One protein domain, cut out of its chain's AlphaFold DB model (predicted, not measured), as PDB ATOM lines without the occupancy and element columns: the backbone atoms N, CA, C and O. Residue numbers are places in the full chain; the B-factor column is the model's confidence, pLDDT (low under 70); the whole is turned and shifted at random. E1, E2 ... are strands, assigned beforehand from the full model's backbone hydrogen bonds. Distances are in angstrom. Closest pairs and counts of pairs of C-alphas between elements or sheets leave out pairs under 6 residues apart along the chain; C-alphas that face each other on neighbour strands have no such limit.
ATOM      1  N   LEU A  17      52.782 -24.689 282.941       39.69
ATOM      2  CA  LEU A  17      51.528 -24.398 282.219       39.69
ATOM      3  C   LEU A  17      50.239 -24.828 282.928       39.69
ATOM      4  O   LEU A  17      49.175 -24.809 282.314       39.69
ATOM      5  N   ILE A  18      50.301 -25.149 284.220       44.53
ATOM      6  CA  ILE A  18      49.099 -25.112 285.058       44.53
ATOM      7  C   ILE A  18      48.980 -23.661 285.535       44.53
ATOM      8  O   ILE A  18      49.936 -23.172 286.144       44.53
ATOM      9  N   PRO A  19      47.890 -22.926 285.243       40.19
ATOM     10  CA  PRO A  19      47.679 -21.618 285.847       40.19
ATOM     11  C   PRO A  19      47.741 -21.800 287.362       40.19
ATOM     12  O   PRO A  19      46.895 -22.464 287.955       40.19
ATOM     13  N   ARG A  20      48.801 -21.270 287.976       50.41
ATOM     14  CA  ARG A  20      48.959 -21.255 289.424       50.41
ATOM     15  C   ARG A  20      47.845 -20.362 289.947       50.41
ATOM     16  O   ARG A  20      47.950 -19.145 289.851       50.41
ATOM     17  N   VAL A  21      46.758 -20.964 290.426       55.50
ATOM     18  CA  VAL A  21      45.832 -20.267 291.319       55.50
ATOM     19  C   VAL A  21      46.713 -19.722 292.439       55.50
ATOM     20  O   VAL A  21      47.496 -20.475 293.024       55.50
ATOM     21  N   ASP A  22      46.717 -18.404 292.637       64.94
ATOM     22  CA  ASP A  22      47.535 -17.800 293.684       64.94
ATOM     23  C   ASP A  22      47.144 -18.443 295.015       64.94
ATOM     24  O   ASP A  22      45.993 -18.343 295.443       64.94
ATOM     25  N   ALA A  23      48.098 -19.149 295.625       73.19
ATOM     26  CA  ALA A  23      47.896 -19.852 296.881       73.19
ATOM     27  C   ALA A  23      47.375 -18.876 297.937       73.19
ATOM     28  O   ALA A  23      48.008 -17.847 298.210       73.19
ATOM     29  N   LYS A  24      46.222 -19.191 298.524       87.19
ATOM     30  CA  LYS A  24      45.560 -18.326 299.504       87.19
ATOM     31  C   LYS A  24      46.087 -18.623 300.897       87.19
ATOM     32  O   LYS A  24      46.402 -19.764 301.224       87.19
ATOM     33  N   GLU A  25      46.139 -17.601 301.743       92.19
ATOM     34  CA  GLU A  25      46.301 -17.798 303.183       92.19
ATOM     35  C   GLU A  25      44.918 -17.896 303.836       92.19
ATOM     36  O   GLU A  25      44.065 -17.031 303.630       92.19
ATOM     37  N   ILE A  26      44.694 -18.956 304.610       91.00
ATOM     38  CA  ILE A  26      43.409 -19.284 305.228       91.00
ATOM     39  C   ILE A  26      43.631 -19.455 306.733       91.00
ATOM     40  O   ILE A  26      44.300 -20.389 307.173       91.00
ATOM     41  N   ASP A  27      43.071 -18.543 307.527       92.06
ATOM     42  CA  ASP A  27      43.072 -18.633 308.990       92.06
ATOM     43  C   ASP A  27      41.861 -19.458 309.454       92.06
ATOM     44  O   ASP A  27      40.713 -19.040 309.291       92.06
ATOM     45  N   ILE A  28      42.125 -20.634 310.024       90.75
ATOM     46  CA  ILE A  28      41.107 -21.563 310.533       90.75
ATOM     47  C   ILE A  28      40.951 -21.495 312.057       90.75
ATOM     48  O   ILE A  28      40.243 -22.317 312.629       90.75
ATOM     49  N   SER A  29      41.584 -20.530 312.734       90.19
ATOM     50  CA  SER A  29      41.578 -20.447 314.207       90.19
ATOM     51  C   SER A  29      40.163 -20.343 314.785       90.19
ATOM     52  O   SER A  29      39.898 -20.892 315.845       90.19
ATOM     53  N   ASN A  30      39.249 -19.681 314.069       87.38
ATOM     54  CA  ASN A  30      37.845 -19.510 314.464       87.38
ATOM     55  C   ASN A  30      36.879 -20.332 313.596       87.38
ATOM     56  O   ASN A  30      35.698 -19.990 313.499       87.38
ATOM     57  N   LEU A  31      37.372 -21.364 312.907       86.94
ATOM     58  CA  LEU A  31      36.504 -22.239 312.129       86.94
ATOM     59  C   LEU A  31      35.567 -22.985 313.087       86.94
ATOM     60  O   LEU A  31      36.017 -23.611 314.043       86.94
ATOM     61  N   GLU A  32      34.261 -22.906 312.830       87.81
ATOM     62  CA  GLU A  32      33.264 -23.657 313.594       87.81
ATOM     63  C   GLU A  32      33.585 -25.157 313.518       87.81
ATOM     64  O   GLU A  32      33.881 -25.682 312.442       87.81
ATOM     65  N   PHE A  33      33.536 -25.862 314.651       88.69
ATOM     66  CA  PHE A  33      33.798 -27.299 314.657       88.69
ATOM     67  C   PHE A  33      32.826 -28.030 313.732       88.69
ATOM     68  O   PHE A  33      31.642 -27.698 313.665       88.69
ATOM     69  N   TYR A  34      33.337 -29.041 313.036       87.69
ATOM     70  CA  TYR A  34      32.619 -29.840 312.043       87.69
ATOM     71  C   TYR A  34      32.191 -29.084 310.777       87.69
ATOM     72  O   TYR A  34      31.556 -29.671 309.903       87.69
ATOM     73  N   LYS A  35      32.572 -27.810 310.631       89.81
ATOM     74  CA  LYS A  35      32.381 -27.068 309.387       89.81
ATOM     75  C   LYS A  35      33.434 -27.457 308.364       89.81
ATOM     76  O   LYS A  35      34.629 -27.354 308.630       89.81
ATOM     77  N   GLU A  36      32.961 -27.838 307.187       89.88
ATOM     78  CA  GLU A  36      33.806 -28.154 306.044       89.88
ATOM     79  C   GLU A  36      34.199 -26.876 305.295       89.88
ATOM     80  O   GLU A  36      33.363 -26.003 305.034       89.88
ATOM     81  N   ILE A  37      35.470 -26.789 304.910       89.12
ATOM     82  CA  ILE A  37      35.967 -25.812 303.938       89.12
ATOM     83  C   ILE A  37      36.722 -26.529 302.821       89.12
ATOM     84  O   ILE A  37      37.457 -27.476 303.080       89.12
ATOM     85  N   GLU A  38      36.557 -26.071 301.583       89.62
ATOM     86  CA  GLU A  38      37.337 -26.560 300.445       89.62
ATOM     87  C   GLU A  38      38.619 -25.746 300.282       89.62
ATOM     88  O   GLU A  38      38.586 -24.512 300.297       89.62
ATOM     89  N   VAL A  39      39.734 -26.441 300.086       86.44
ATOM     90  CA  VAL A  39      41.065 -25.866 299.884       86.44
ATOM     91  C   VAL A  39      41.767 -26.537 298.709       86.44
ATOM     92  O   VAL A  39      41.456 -27.677 298.343       86.44
ATOM     93  N   GLU A  40      42.719 -25.833 298.113       82.88
ATOM     94  CA  GLU A  40      43.474 -26.293 296.951       82.88
ATOM     95  C   GLU A  40      44.948 -26.527 297.300       82.88
ATOM     96  O   GLU A  40      45.489 -25.984 298.265       82.88
ATOM     97  N   ALA A  41      45.619 -27.357 296.500       80.38
ATOM     98  CA  ALA A  41      47.045 -27.614 296.650       80.38
ATOM     99  C   ALA A  41      47.853 -26.305 296.646       80.38
ATOM    100  O   ALA A  41      47.744 -25.485 295.735       80.38
ATOM    101  N   GLY A  42      48.716 -26.139 297.647       79.69
ATOM    102  CA  GLY A  42      49.529 -24.940 297.832       79.69
ATOM    103  C   GLY A  42      48.907 -23.871 298.730       79.69
ATOM    104  O   GLY A  42      49.680 -23.050 299.232       79.69
ATOM    105  N   ASP A  43      47.594 -23.899 298.998       87.25
ATOM    106  CA  ASP A  43      46.975 -23.002 299.983       87.25
ATOM    107  C   ASP A  43      47.679 -23.139 301.338       87.25
ATOM    108  O   ASP A  43      48.155 -24.209 301.719       87.25
ATOM    109  N   LYS A  44      47.789 -22.039 302.073       90.06
ATOM    110  CA  LYS A  44      48.472 -21.987 303.363       90.06
ATOM    111  C   LYS A  44      47.446 -21.882 304.474       90.06
ATOM    112  O   LYS A  44      46.728 -20.892 304.574       90.06
ATOM    113  N   ILE A  45      47.419 -22.886 305.335       91.38
ATOM    114  CA  ILE A  45      46.499 -22.960 306.463       91.38
ATOM    115  C   ILE A  45      47.207 -22.472 307.713       91.38
ATOM    116  O   ILE A  45      48.337 -22.875 307.998       91.38
ATOM    117  N   ILE A  46      46.534 -21.602 308.458       93.50
ATOM    118  CA  ILE A  46      47.032 -20.998 309.687       93.50
ATOM    119  C   ILE A  46      46.054 -21.336 310.807       93.50
ATOM    120  O   ILE A  46      44.873 -21.009 310.740       93.50
ATOM    121  N   TYR A  47      46.567 -21.973 311.852       91.81
ATOM    122  CA  TYR A  47      45.859 -22.222 313.096       91.81
ATOM    123  C   TYR A  47      46.596 -21.524 314.238       91.81
ATOM    124  O   TYR A  47      47.798 -21.729 314.424       91.81
ATOM    125  N   ASP A  48      45.880 -20.718 315.015       92.62
ATOM    126  CA  ASP A  48      46.357 -20.096 316.245       92.62
ATOM    127  C   ASP A  48      45.317 -20.287 317.353       92.62
ATOM    128  O   ASP A  48      44.398 -19.485 317.544       92.62
ATOM    129  N   GLY A  49      45.496 -21.357 318.122       86.75
ATOM    130  CA  GLY A  49      44.650 -21.700 319.255       86.75
ATOM    131  C   GLY A  49      44.680 -20.665 320.377       86.75
ATOM    132  O   GLY A  49      43.800 -20.695 321.230       86.75
ATOM    133  N   ASN A  50      45.628 -19.717 320.384       87.56
ATOM    134  CA  ASN A  50      45.646 -18.634 321.373       87.56
ATOM    135  C   ASN A  50      44.583 -17.565 321.107       87.56
ATOM    136  O   ASN A  50      44.263 -16.801 322.019       87.56
ATOM    137  N   LYS A  51      44.061 -17.488 319.876       82.81
ATOM    138  CA  LYS A  51      42.976 -16.567 319.507       82.81
ATOM    139  C   LYS A  51      41.604 -17.060 319.973       82.81
ATOM    140  O   LYS A  51      40.668 -16.266 320.009       82.81
ATOM    141  N   VAL A  52      41.493 -18.342 320.322       73.88
ATOM    142  CA  VAL A  52      40.246 -18.983 320.748       73.88
ATOM    143  C   VAL A  52      40.115 -18.904 322.265       73.88
ATOM    144  O   VAL A  52      41.074 -19.159 322.999       73.88
ATOM    145  N   ASP A  53      38.917 -18.573 322.747       72.50
ATOM    146  CA  ASP A  53      38.626 -18.617 324.177       72.50
ATOM    147  C   ASP A  53      38.787 -20.056 324.700       72.50
ATOM    148  O   ASP A  53      38.252 -21.000 324.121       72.50
ATOM    149  N   GLY A  54      39.583 -20.233 325.755       71.88
ATOM    150  CA  GLY A  54      39.966 -21.552 326.277       71.88
ATOM    151  C   GLY A  54      41.324 -22.102 325.818       71.88
ATOM    152  O   GLY A  54      41.793 -23.048 326.442       71.88
ATOM    153  N   LYS A  55      41.995 -21.481 324.832       81.81
ATOM    154  CA  LYS A  55      43.346 -21.834 324.333       81.81
ATOM    155  C   LYS A  55      43.552 -23.321 324.024       81.81
ATOM    156  O   LYS A  55      43.984 -24.089 324.880       81.81
ATOM    157  N   PHE A  56      43.350 -23.712 322.770       86.12
ATOM    158  CA  PHE A  56      43.394 -25.127 322.396       86.12
ATOM    159  C   PHE A  56      44.658 -25.535 321.634       86.12
ATOM    160  O   PHE A  56      45.153 -24.813 320.765       86.12
ATOM    161  N   LEU A  57      45.154 -26.734 321.934       90.06
ATOM    162  CA  LEU A  57      46.276 -27.357 321.238       90.06
ATOM    163  C   LEU A  57      45.777 -28.068 319.973       90.06
ATOM    164  O   LEU A  57      44.835 -28.852 320.057       90.06
ATOM    165  N   LEU A  58      46.424 -27.846 318.825       90.25
ATOM    166  CA  LEU A  58      46.272 -28.743 317.678       90.25
ATOM    167  C   LEU A  58      47.179 -29.953 317.901       90.25
ATOM    168  O   LEU A  58      48.407 -29.828 317.848       90.25
ATOM    169  N   THR A  59      46.582 -31.112 318.164       90.69
ATOM    170  CA  THR A  59      47.338 -32.317 318.536       90.69
ATOM    171  C   THR A  59      47.661 -33.170 317.316       90.69
ATOM    172  O   THR A  59      48.812 -33.580 317.145       90.69
ATOM    173  N   LYS A  60      46.676 -33.422 316.446       91.06
ATOM    174  CA  LYS A  60      46.837 -34.320 315.295       91.06
ATOM    175  C   LYS A  60      46.186 -33.796 314.026       91.06
ATOM    176  O   LYS A  60      45.189 -33.071 314.062       91.06
ATOM    177  N   ILE A  61      46.738 -34.258 312.915       89.50
ATOM    178  CA  ILE A  61      46.159 -34.148 311.586       89.50
ATOM    179  C   ILE A  61      45.796 -35.547 311.107       89.50
ATOM    180  O   ILE A  61      46.632 -36.448 311.134       89.50
ATOM    181  N   TYR A  62      44.561 -35.708 310.653       87.06
ATOM    182  CA  TYR A  62      44.035 -36.939 310.092       87.06
ATOM    183  C   TYR A  62      43.787 -36.771 308.599       87.06
ATOM    184  O   TYR A  62      43.048 -35.879 308.187       87.06
ATOM    185  N   TYR A  63      44.363 -37.664 307.806       82.81
ATOM    186  CA  TYR A  63      44.133 -37.772 306.373       82.81
ATOM    187  C   TYR A  63      43.242 -38.983 306.115       82.81
ATOM    188  O   TYR A  63      43.720 -40.114 306.208       82.81
ATOM    189  N   HIS A  64      41.960 -38.745 305.845       77.56
ATOM    190  CA  HIS A  64      40.941 -39.779 305.657       77.56
ATOM    191  C   HIS A  64      40.858 -40.237 304.201       77.56
ATOM    192  O   HIS A  64      41.042 -39.441 303.276       77.56
ATOM    193  N   SER A  65      40.552 -41.522 304.009       69.88
ATOM    194  CA  SER A  65      40.021 -42.044 302.748       69.88
ATOM    195  C   SER A  65      38.507 -41.853 302.713       69.88
ATOM    196  O   SER A  65      37.832 -42.171 303.689       69.88
ATOM    197  N   ASN A  66      37.955 -41.427 301.577       64.44
ATOM    198  CA  ASN A  66      36.499 -41.452 301.392       64.44
ATOM    199  C   ASN A  66      35.991 -42.820 300.917       64.44
ATOM    200  O   ASN A  66      34.791 -43.069 300.925       64.44
ATOM    201  N   VAL A  67      36.898 -43.697 300.478       58.84
ATOM    202  CA  VAL A  67      36.572 -45.016 299.921       58.84
ATOM    203  C   VAL A  67      36.446 -46.068 301.024       58.84
ATOM    204  O   VAL A  67      35.664 -47.009 300.906       58.84
ATOM    205  N   LYS A  68      37.224 -45.935 302.104       61.84
ATOM    206  CA  LYS A  68      37.196 -46.850 303.250       61.84
ATOM    207  C   LYS A  68      37.142 -46.035 304.544       61.84
ATOM    208  O   LYS A  68      38.167 -45.511 304.971       61.84
ATOM    209  N   GLU A  69      35.968 -45.977 305.177       57.91
ATOM    210  CA  GLU A  69      35.689 -45.143 306.366       57.91
ATOM    211  C   GLU A  69      36.654 -45.367 307.550       57.91
ATOM    212  O   GLU A  69      36.854 -44.469 308.362       57.91
ATOM    213  N   GLU A  70      37.293 -46.537 307.651       61.22
ATOM    214  CA  GLU A  70      38.215 -46.874 308.750       61.22
ATOM    215  C   GLU A  70      39.703 -46.612 308.440       61.22
ATOM    216  O   GLU A  70      40.563 -46.868 309.285       61.22
ATOM    217  N   TYR A  71      40.039 -46.102 307.250       64.75
ATOM    218  CA  TYR A  71      41.429 -45.912 306.827       64.75
ATOM    219  C   TYR A  71      41.827 -44.436 306.842       64.75
ATOM    220  O   TYR A  71      41.370 -43.635 306.026       64.75
ATOM    221  N   TYR A  72      42.757 -44.099 307.735       71.94
ATOM    222  CA  TYR A  72      43.375 -42.782 307.793       71.94
ATOM    223  C   TYR A  72      44.878 -42.866 308.070       71.94
ATOM    224  O   TYR A  72      45.372 -43.801 308.703       71.94
ATOM    225  N   LYS A  73      45.615 -41.852 307.616       81.94
ATOM    226  CA  LYS A  73      46.977 -41.561 308.087       81.94
ATOM    227  C   LYS A  73      46.889 -40.475 309.153       81.94
ATOM    228  O   LYS A  73      46.170 -39.498 308.964       81.94
ATOM    229  N   GLU A  74      47.645 -40.610 310.236       86.56
ATOM    230  CA  GLU A  74      47.786 -39.550 311.236       86.56
ATOM    231  C   GLU A  74      49.180 -38.914 311.220       86.56
ATOM    232  O   GLU A  74      50.191 -39.570 310.965       86.56
ATOM    233  N   GLU A  75      49.221 -37.616 311.503       86.81
ATOM    234  CA  GLU A  75      50.436 -36.847 311.746       86.81
ATOM    235  C   GLU A  75      50.309 -36.124 313.087       86.81
ATOM    236  O   GLU A  75      49.305 -35.471 313.375       86.81
ATOM    237  N   HIS A  76      51.331 -36.268 313.928       89.75
ATOM    238  CA  HIS A  76      51.357 -35.685 315.261       89.75
ATOM    239  C   HIS A  76      52.014 -34.300 315.228       89.75
ATOM    240  O   HIS A  76      53.144 -34.166 314.760       89.75
ATOM    241  N   VAL A  77      51.325 -33.288 315.761       88.50
ATOM    242  CA  VAL A  77      51.742 -31.876 315.712       88.50
ATOM    243  C   VAL A  77      52.048 -31.332 317.108       88.50
ATOM    244  O   VAL A  77      53.165 -30.885 317.359       88.50
ATOM    245  N   SER A  78      51.064 -31.374 318.012       88.69
ATOM    246  CA  SER A  78      51.107 -30.811 319.371       88.69
ATOM    247  C   SER A  78      51.636 -29.373 319.452       88.69
ATOM    248  O   SER A  78      52.665 -29.107 320.076       88.69
ATOM    249  N   SER A  79      50.899 -28.425 318.859       90.50
ATOM    250  CA  SER A  79      51.238 -26.993 318.902       90.50
ATOM    251  C   SER A  79      50.015 -26.081 319.069       90.50
ATOM    252  O   SER A  79      48.934 -26.369 318.562       90.50
ATOM    253  N   TYR A  80      50.191 -24.948 319.761       88.75
ATOM    254  CA  TYR A  80      49.174 -23.887 319.864       88.75
ATOM    255  C   TYR A  80      49.110 -23.014 318.610       88.75
ATOM    256  O   TYR A  80      48.083 -22.406 318.335       88.75
ATOM    257  N   THR A  81      50.198 -22.959 317.846       91.25
ATOM    258  CA  THR A  81      50.261 -22.264 316.559       91.25
ATOM    259  C   THR A  81      50.800 -23.223 315.518       91.25
ATOM    260  O   THR A  81      51.880 -23.790 315.701       91.25
ATOM    261  N   TYR A  82      50.081 -23.405 314.422       91.31
ATOM    262  CA  TYR A  82      50.513 -24.289 313.355       91.31
ATOM    263  C   TYR A  82      50.233 -23.654 312.003       91.31
ATOM    264  O   TYR A  82      49.203 -23.019 311.784       91.31
ATOM    265  N   THR A  83      51.195 -23.770 311.099       91.06
ATOM    266  CA  THR A  83      51.078 -23.244 309.747       91.06
ATOM    267  C   THR A  83      51.700 -24.234 308.798       91.06
ATOM    268  O   THR A  83      52.835 -24.660 309.002       91.06
ATOM    269  N   PHE A  84      50.959 -24.579 307.760       85.50
ATOM    270  CA  PHE A  84      51.395 -25.547 306.773       85.50
ATOM    271  C   PHE A  84      50.751 -25.228 305.424       85.50
ATOM    272  O   PHE A  84      49.777 -24.479 305.343       85.50
ATOM    273  N   SER A  85      51.316 -25.791 304.363       86.12
ATOM    274  CA  SER A  85      50.746 -25.704 303.021       86.12
ATOM    275  C   SER A  85      50.006 -26.988 302.684       86.12
ATOM    276  O   SER A  85      50.509 -28.071 302.990       86.12
ATOM    277  N   ILE A  86      48.853 -26.876 302.020       81.25
ATOM    278  CA  ILE A  86      48.132 -28.029 301.485       81.25
ATOM    279  C   ILE A  86      49.071 -28.765 300.531       81.25
ATOM    280  O   ILE A  86      49.540 -28.164 299.554       81.25
ATOM    281  N   PRO A  87      49.382 -30.042 300.796       71.50
ATOM    282  CA  PRO A  87      50.285 -30.784 299.942       71.50
ATOM    283  C   PRO A  87      49.644 -30.986 298.566       71.50
ATOM    284  O   PRO A  87      48.461 -31.289 298.455       71.50
ATOM    285  N   SER A  88      50.446 -30.882 297.504       64.56
ATOM    286  CA  SER A  88      50.011 -31.249 296.147       64.56
ATOM    287  C   SER A  88      49.831 -32.755 295.962       64.56
ATOM    288  O   SER A  88      49.377 -33.190 294.908       64.56
ATOM    289  N   TYR A  89      50.251 -33.540 296.958       61.84
ATOM    290  CA  TYR A  89      50.249 -34.991 296.946       61.84
ATOM    291  C   TYR A  89      50.371 -35.551 298.370       61.84
ATOM    292  O   TYR A  89      51.262 -35.146 299.118       61.84
ATOM    293  N   TYR A  90      49.542 -36.533 298.727       59.53
ATOM    294  CA  TYR A  90      49.747 -37.366 299.913       59.53
ATOM    295  C   TYR A  90      49.330 -38.815 299.635       59.53
ATOM    296  O   TYR A  90      48.392 -39.064 298.886       59.53
ATOM    297  N   GLN A  91      50.074 -39.766 300.207       57.91
ATOM    298  CA  GLN A  91      49.808 -41.205 300.108       57.91
ATOM    299  C   GLN A  91      49.070 -41.677 301.361       57.91
ATOM    300  O   GLN A  91      49.513 -41.381 302.479       57.91
ATOM    301  N   LEU A  92      47.988 -42.436 301.182       62.59
ATOM    302  CA  LEU A  92      47.410 -43.243 302.261       62.59
ATOM    303  C   LEU A  92      48.144 -44.593 302.353       62.59
ATOM    304  O   LEU A  92      48.685 -45.076 301.361       62.59
ATOM    305  N   LEU A  93      48.225 -45.182 303.551       53.81
ATOM    306  CA  LEU A  93      48.979 -46.421 303.770       53.81
ATOM    307  C   LEU A  93      48.176 -47.674 303.368       53.81
ATOM    308  O   LEU A  93      47.004 -47.801 303.713       53.81
ATOM    309  N   ASN A  94      48.892 -48.634 302.768       48.53
ATOM    310  CA  ASN A  94      48.516 -50.020 302.432       48.53
ATOM    311  C   ASN A  94      47.646 -50.287 301.194       48.53
ATOM    312  O   ASN A  94      47.232 -51.420 300.999       48.53
ATOM    313  N   ASP A  95      47.481 -49.310 300.316       50.44
ATOM    314  CA  ASP A  95      47.213 -49.484 298.883       50.44
ATOM    315  C   ASP A  95      47.752 -48.198 298.238       50.44
ATOM    316  O   ASP A  95      47.602 -47.145 298.854       50.44
ATOM    317  N   ASP A  96      48.422 -48.249 297.081       46.09
ATOM    318  CA  ASP A  96      49.083 -47.096 296.432       46.09
ATOM    319  C   ASP A  96      48.086 -45.992 295.998       46.09
ATOM    320  O   ASP A  96      47.879 -45.721 294.813       46.09
ATOM    321  N   MET A  97      47.439 -45.334 296.959       51.94
ATOM    322  CA  MET A  97      46.454 -44.288 296.740       51.94
ATOM    323  C   MET A  97      47.200 -42.971 296.560       51.94
ATOM    324  O   MET A  97      47.554 -42.274 297.514       51.94
ATOM    325  N   GLN A  98      47.512 -42.685 295.300       53.47
ATOM    326  CA  GLN A  98      48.050 -41.411 294.857       53.47
ATOM    327  C   GLN A  98      46.914 -40.409 294.752       53.47
ATOM    328  O   GLN A  98      46.052 -40.536 293.889       53.47
ATOM    329  N   ILE A  99      46.921 -39.409 295.620       55.59
ATOM    330  CA  ILE A  99      45.909 -38.362 295.570       55.59
ATOM    331  C   ILE A  99      46.248 -37.401 294.427       55.59
ATOM    332  O   ILE A  99      47.360 -36.858 294.428       55.59
ATOM    333  N   PRO A 100      45.359 -37.234 293.426       54.22
ATOM    334  CA  PRO A 100      45.729 -36.598 292.169       54.22
ATOM    335  C   PRO A 100      46.053 -35.112 292.318       54.22
ATOM    336  O   PRO A 100      45.410 -34.373 293.068       54.22
ATOM    337  N   ALA A 101      47.000 -34.654 291.500       53.81
ATOM    338  CA  ALA A 101      47.195 -33.233 291.256       53.81
ATOM    339  C   ALA A 101      45.882 -32.608 290.742       53.81
ATOM    340  O   ALA A 101      45.218 -33.182 289.879       53.81
ATOM    341  N   ASN A 102      45.546 -31.414 291.242       61.84
ATOM    342  CA  ASN A 102      44.349 -30.624 290.905       61.84
ATOM    343  C   ASN A 102      43.025 -31.057 291.568       61.84
ATOM    344  O   ASN A 102      41.969 -30.569 291.164       61.84
ATOM    345  N   LYS A 103      43.048 -31.918 292.595       70.00
ATOM    346  CA  LYS A 103      41.870 -32.150 293.447       70.00
ATOM    347  C   LYS A 103      41.791 -31.139 294.584       70.00
ATOM    348  O   LYS A 103      42.804 -30.769 295.176       70.00
ATOM    349  N   LYS A 104      40.564 -30.726 294.898       76.94
ATOM    350  CA  LYS A 104      40.265 -29.990 296.124       76.94
ATOM    351  C   LYS A 104      40.205 -30.946 297.304       76.94
ATOM    352  O   LYS A 104      39.824 -32.110 297.176       76.94
ATOM    353  N   VAL A 105      40.549 -30.418 298.463       81.06
ATOM    354  CA  VAL A 105      40.515 -31.121 299.738       81.06
ATOM    355  C   VAL A 105      39.512 -30.416 300.636       81.06
ATOM    356  O   VAL A 105      39.458 -29.189 300.668       81.06
ATOM    357  N   LYS A 106      38.725 -31.184 301.378       86.62
ATOM    358  CA  LYS A 106      37.915 -30.691 302.483       86.62
ATOM    359  C   LYS A 106      38.733 -30.699 303.761       86.62
ATOM    360  O   LYS A 106      39.379 -31.696 304.083       86.62
ATOM    361  N   ILE A 107      38.666 -29.597 304.496       89.56
ATOM    362  CA  ILE A 107      39.240 -29.462 305.826       89.56
ATOM    363  C   ILE A 107      38.142 -29.210 306.849       89.56
ATOM    364  O   ILE A 107      37.256 -28.388 306.620       89.56
ATOM    365  N   THR A 108      38.272 -29.864 308.001       90.81
ATOM    366  CA  THR A 108      37.369 -29.699 309.143       90.81
ATOM    367  C   THR A 108      38.146 -29.727 310.457       90.81
ATOM    368  O   THR A 108      39.100 -30.494 310.605       90.81
ATOM    369  N   LEU A 109      37.723 -28.920 311.435       90.75
ATOM    370  CA  LEU A 109      38.194 -29.029 312.818       90.75
ATOM    371  C   LEU A 109      37.233 -29.871 313.655       90.75
ATOM    372  O   LEU A 109      36.020 -29.682 313.582       90.75
ATOM    373  N   SER A 110      37.768 -30.748 314.495       91.06
ATOM    374  CA  SER A 110      37.005 -31.407 315.554       91.06
ATOM    375  C   SER A 110      37.656 -31.182 316.913       91.06
ATOM    376  O   SER A 110      38.818 -30.781 317.008       91.06
ATOM    377  N   ILE A 111      36.872 -31.409 317.962       88.81
ATOM    378  CA  ILE A 111      37.275 -31.235 319.351       88.81
ATOM    379  C   ILE A 111      37.229 -32.586 320.057       88.81
ATOM    380  O   ILE A 111      36.278 -33.355 319.899       88.81
ATOM    381  N   GLY A 112      38.246 -32.875 320.857       86.06
ATOM    382  CA  GLY A 112      38.262 -34.029 321.744       86.06
ATOM    383  C   GLY A 112      38.779 -33.682 323.123       86.06
ATOM    384  O   GLY A 112      39.188 -32.556 323.401       86.06
ATOM    385  N   SER A 113      38.743 -34.679 324.000       81.88
ATOM    386  CA  SER A 113      39.305 -34.562 325.334       81.88
ATOM    387  C   SER A 113      40.291 -35.684 325.598       81.88
ATOM    388  O   SER A 113      39.937 -36.862 325.519       81.88
ATOM    389  N   TYR A 114      41.508 -35.312 325.979       73.06
ATOM    390  CA  TYR A 114      42.487 -36.232 326.521       73.06
ATOM    391  C   TYR A 114      42.347 -36.290 328.043       73.06
ATOM    392  O   TYR A 114      42.458 -35.283 328.754       73.06
ATOM    393  N   CYS A 115      42.050 -37.491 328.542       76.56
ATOM    394  CA  CYS A 115      41.841 -37.788 329.962       76.56
ATOM    395  C   CYS A 115      40.767 -36.932 330.667       76.56
ATOM    396  O   CYS A 115      40.768 -36.863 331.893       76.56
ATOM    397  N   GLY A 116      39.852 -36.285 329.934       71.25
ATOM    398  CA  GLY A 116      38.804 -35.435 330.517       71.25
ATOM    399  C   GLY A 116      39.289 -34.066 331.007       71.25
ATOM    400  O   GLY A 116      38.526 -33.361 331.661       71.25
ATOM    401  N   VAL A 117      40.548 -33.700 330.735       68.88
ATOM    402  CA  VAL A 117      41.183 -32.492 331.298       68.88
ATOM    403  C   VAL A 117      41.740 -31.590 330.210       68.88
ATOM    404  O   VAL A 117      41.553 -30.376 330.262       68.88
ATOM    405  N   LEU A 118      42.420 -32.169 329.222       73.94
ATOM    406  CA  LEU A 118      42.975 -31.407 328.114       73.94
ATOM    407  C   LEU A 118      41.989 -31.457 326.954       73.94
ATOM    408  O   LEU A 118      41.641 -32.539 326.487       73.94
ATOM    409  N   ILE A 119      41.520 -30.293 326.522       79.00
ATOM    410  CA  ILE A 119      40.736 -30.170 325.298       79.00
ATOM    411  C   ILE A 119      41.714 -30.033 324.129       79.00
ATOM    412  O   ILE A 119      42.610 -29.188 324.157       79.00
ATOM    413  N   GLU A 120      41.532 -30.868 323.116       85.31
ATOM    414  CA  GLU A 120      42.404 -30.969 321.948       85.31
ATOM    415  C   GLU A 120      41.621 -30.681 320.674       85.31
ATOM    416  O   GLU A 120      40.448 -31.046 320.561       85.31
ATOM    417  N   ILE A 121      42.288 -30.052 319.710       87.62
ATOM    418  CA  ILE A 121      41.779 -29.884 318.356       87.62
ATOM    419  C   ILE A 121      42.433 -30.908 317.443       87.62
ATOM    420  O   ILE A 121      43.642 -31.161 317.510       87.62
ATOM    421  N   PHE A 122      41.619 -31.450 316.547       90.00
ATOM    422  CA  PHE A 122      42.061 -32.296 315.455       90.00
ATOM    423  C   PHE A 122      41.688 -31.667 314.122       90.00
ATOM    424  O   PHE A 122      40.598 -31.119 313.958       90.00
ATOM    425  N   LEU A 123      42.600 -31.773 313.164       89.00
ATOM    426  CA  LEU A 123      42.396 -31.317 311.796       89.00
ATOM    427  C   LEU A 123      42.139 -32.528 310.902       89.00
ATOM    428  O   LEU A 123      42.939 -33.460 310.886       89.00
ATOM    429  N   HIS A 124      41.039 -32.520 310.164       87.81
ATOM    430  CA  HIS A 124      40.629 -33.618 309.294       87.81
ATOM    431  C   HIS A 124      40.738 -33.192 307.837       87.81
ATOM    432  O   HIS A 124      40.295 -32.101 307.491       87.81
ATOM    433  N   TYR A 125      41.295 -34.071 307.011       83.94
ATOM    434  CA  TYR A 125      41.374 -33.952 305.563       83.94
ATOM    435  C   TYR A 125      40.557 -35.067 304.943       83.94
ATOM    436  O   TYR A 125      40.769 -36.235 305.271       83.94
ATOM    437  N   SER A 126      39.700 -34.715 304.002       78.88
ATOM    438  CA  SER A 126      39.067 -35.659 303.087       78.88
ATOM    439  C   SER A 126      39.128 -35.091 301.680       78.88
ATOM    440  O   SER A 126      39.166 -33.878 301.485       78.88
ATOM    441  N   LEU A 127      39.191 -35.949 300.671       76.50
ATOM    442  CA  LEU A 127      39.137 -35.466 299.297       76.50
ATOM    443  C   LEU A 127      37.729 -34.979 298.947       76.50
ATOM    444  O   LEU A 127      36.738 -35.466 299.488       76.50
ATOM    445  N   VAL A 128      37.620 -34.005 298.049       73.94
ATOM    446  CA  VAL A 128      36.331 -33.685 297.421       73.94
ATOM    447  C   VAL A 128      36.107 -34.689 296.285       73.94
ATOM    448  O   VAL A 128      37.025 -34.925 295.501       73.94
TER     449      VAL A 128
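Overview. This is residues 17 to 128 of the 250 residues of the protein "Putative cell surface protein" of Clostridium sp. CAG:451 (UniProt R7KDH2). A strongly twisted five-stranded sheet is partly covered by a small three-stranded sheet, a loose, uneven sandwich in which the chain turns from the large sheet into the small one between E5 and E6. Residues 17 to 24 form a tail at one end, and residues 86 to 104 make a long loop from E6 to E7. The 112 printed residues hold eight named strands, E1 to E8 in chain order, and no named helix; both sheets, E2 E7 E8 E4 E5 and E1 E3 E6, are mixed. The class is all strand, with under half of the residues in named strands; the whole is compact, with a radius of gyration of the C-alphas of 14.5 A and spans of 47 by 33 by 20 A.

Arrangement. In the large sheet, E7, residues 105 to 114, and E8, residues 118 to 127, are an antiparallel hairpin, with N 110 and O 122 2.9 A apart. E4, residues 57 to 64, is parallel to E8 at 26 degrees; N 62 and O 123 are 2.8 A apart. E5, residues 72 to 79, forms a hairpin with E4, with N 63 and O 73 2.8 A apart. At the other edge E2, residues 37 to 39, is antiparallel to E7, with N 39 and O 105 2.8 A apart. In the small sheet, E3, residues 44 to 48, is antiparallel to E6, residues 81 to 85, with N 45 and O 84 2.8 A apart, and parallel to E1, residues 25 to 27, with N 26 and O 44 2.8 A apart. Between the sheets, the closest C-alphas of E4 and E6 are those of Leu 58 and Tyr 82, 7.5 A apart.

Along the chain. E8 measures 29.4 A from first to last C-alpha, E7 27.3 A, E5 20.8 A and E4 20.6 A. C-alpha 25 of E1 is at (46.301, -17.798, 303.183), and C-alpha 127 of E8 at (39.137, -35.466, 299.297).

Size, cuts and confidence. The C-alphas farthest apart, of Leu 17 and Gly 116, are 51.2 A apart. The printed part has no cut, and the link E6 to E7 is long. Residues 17 to 22, 65 to 71, 88 to 102 and 117 have pLDDT under 70.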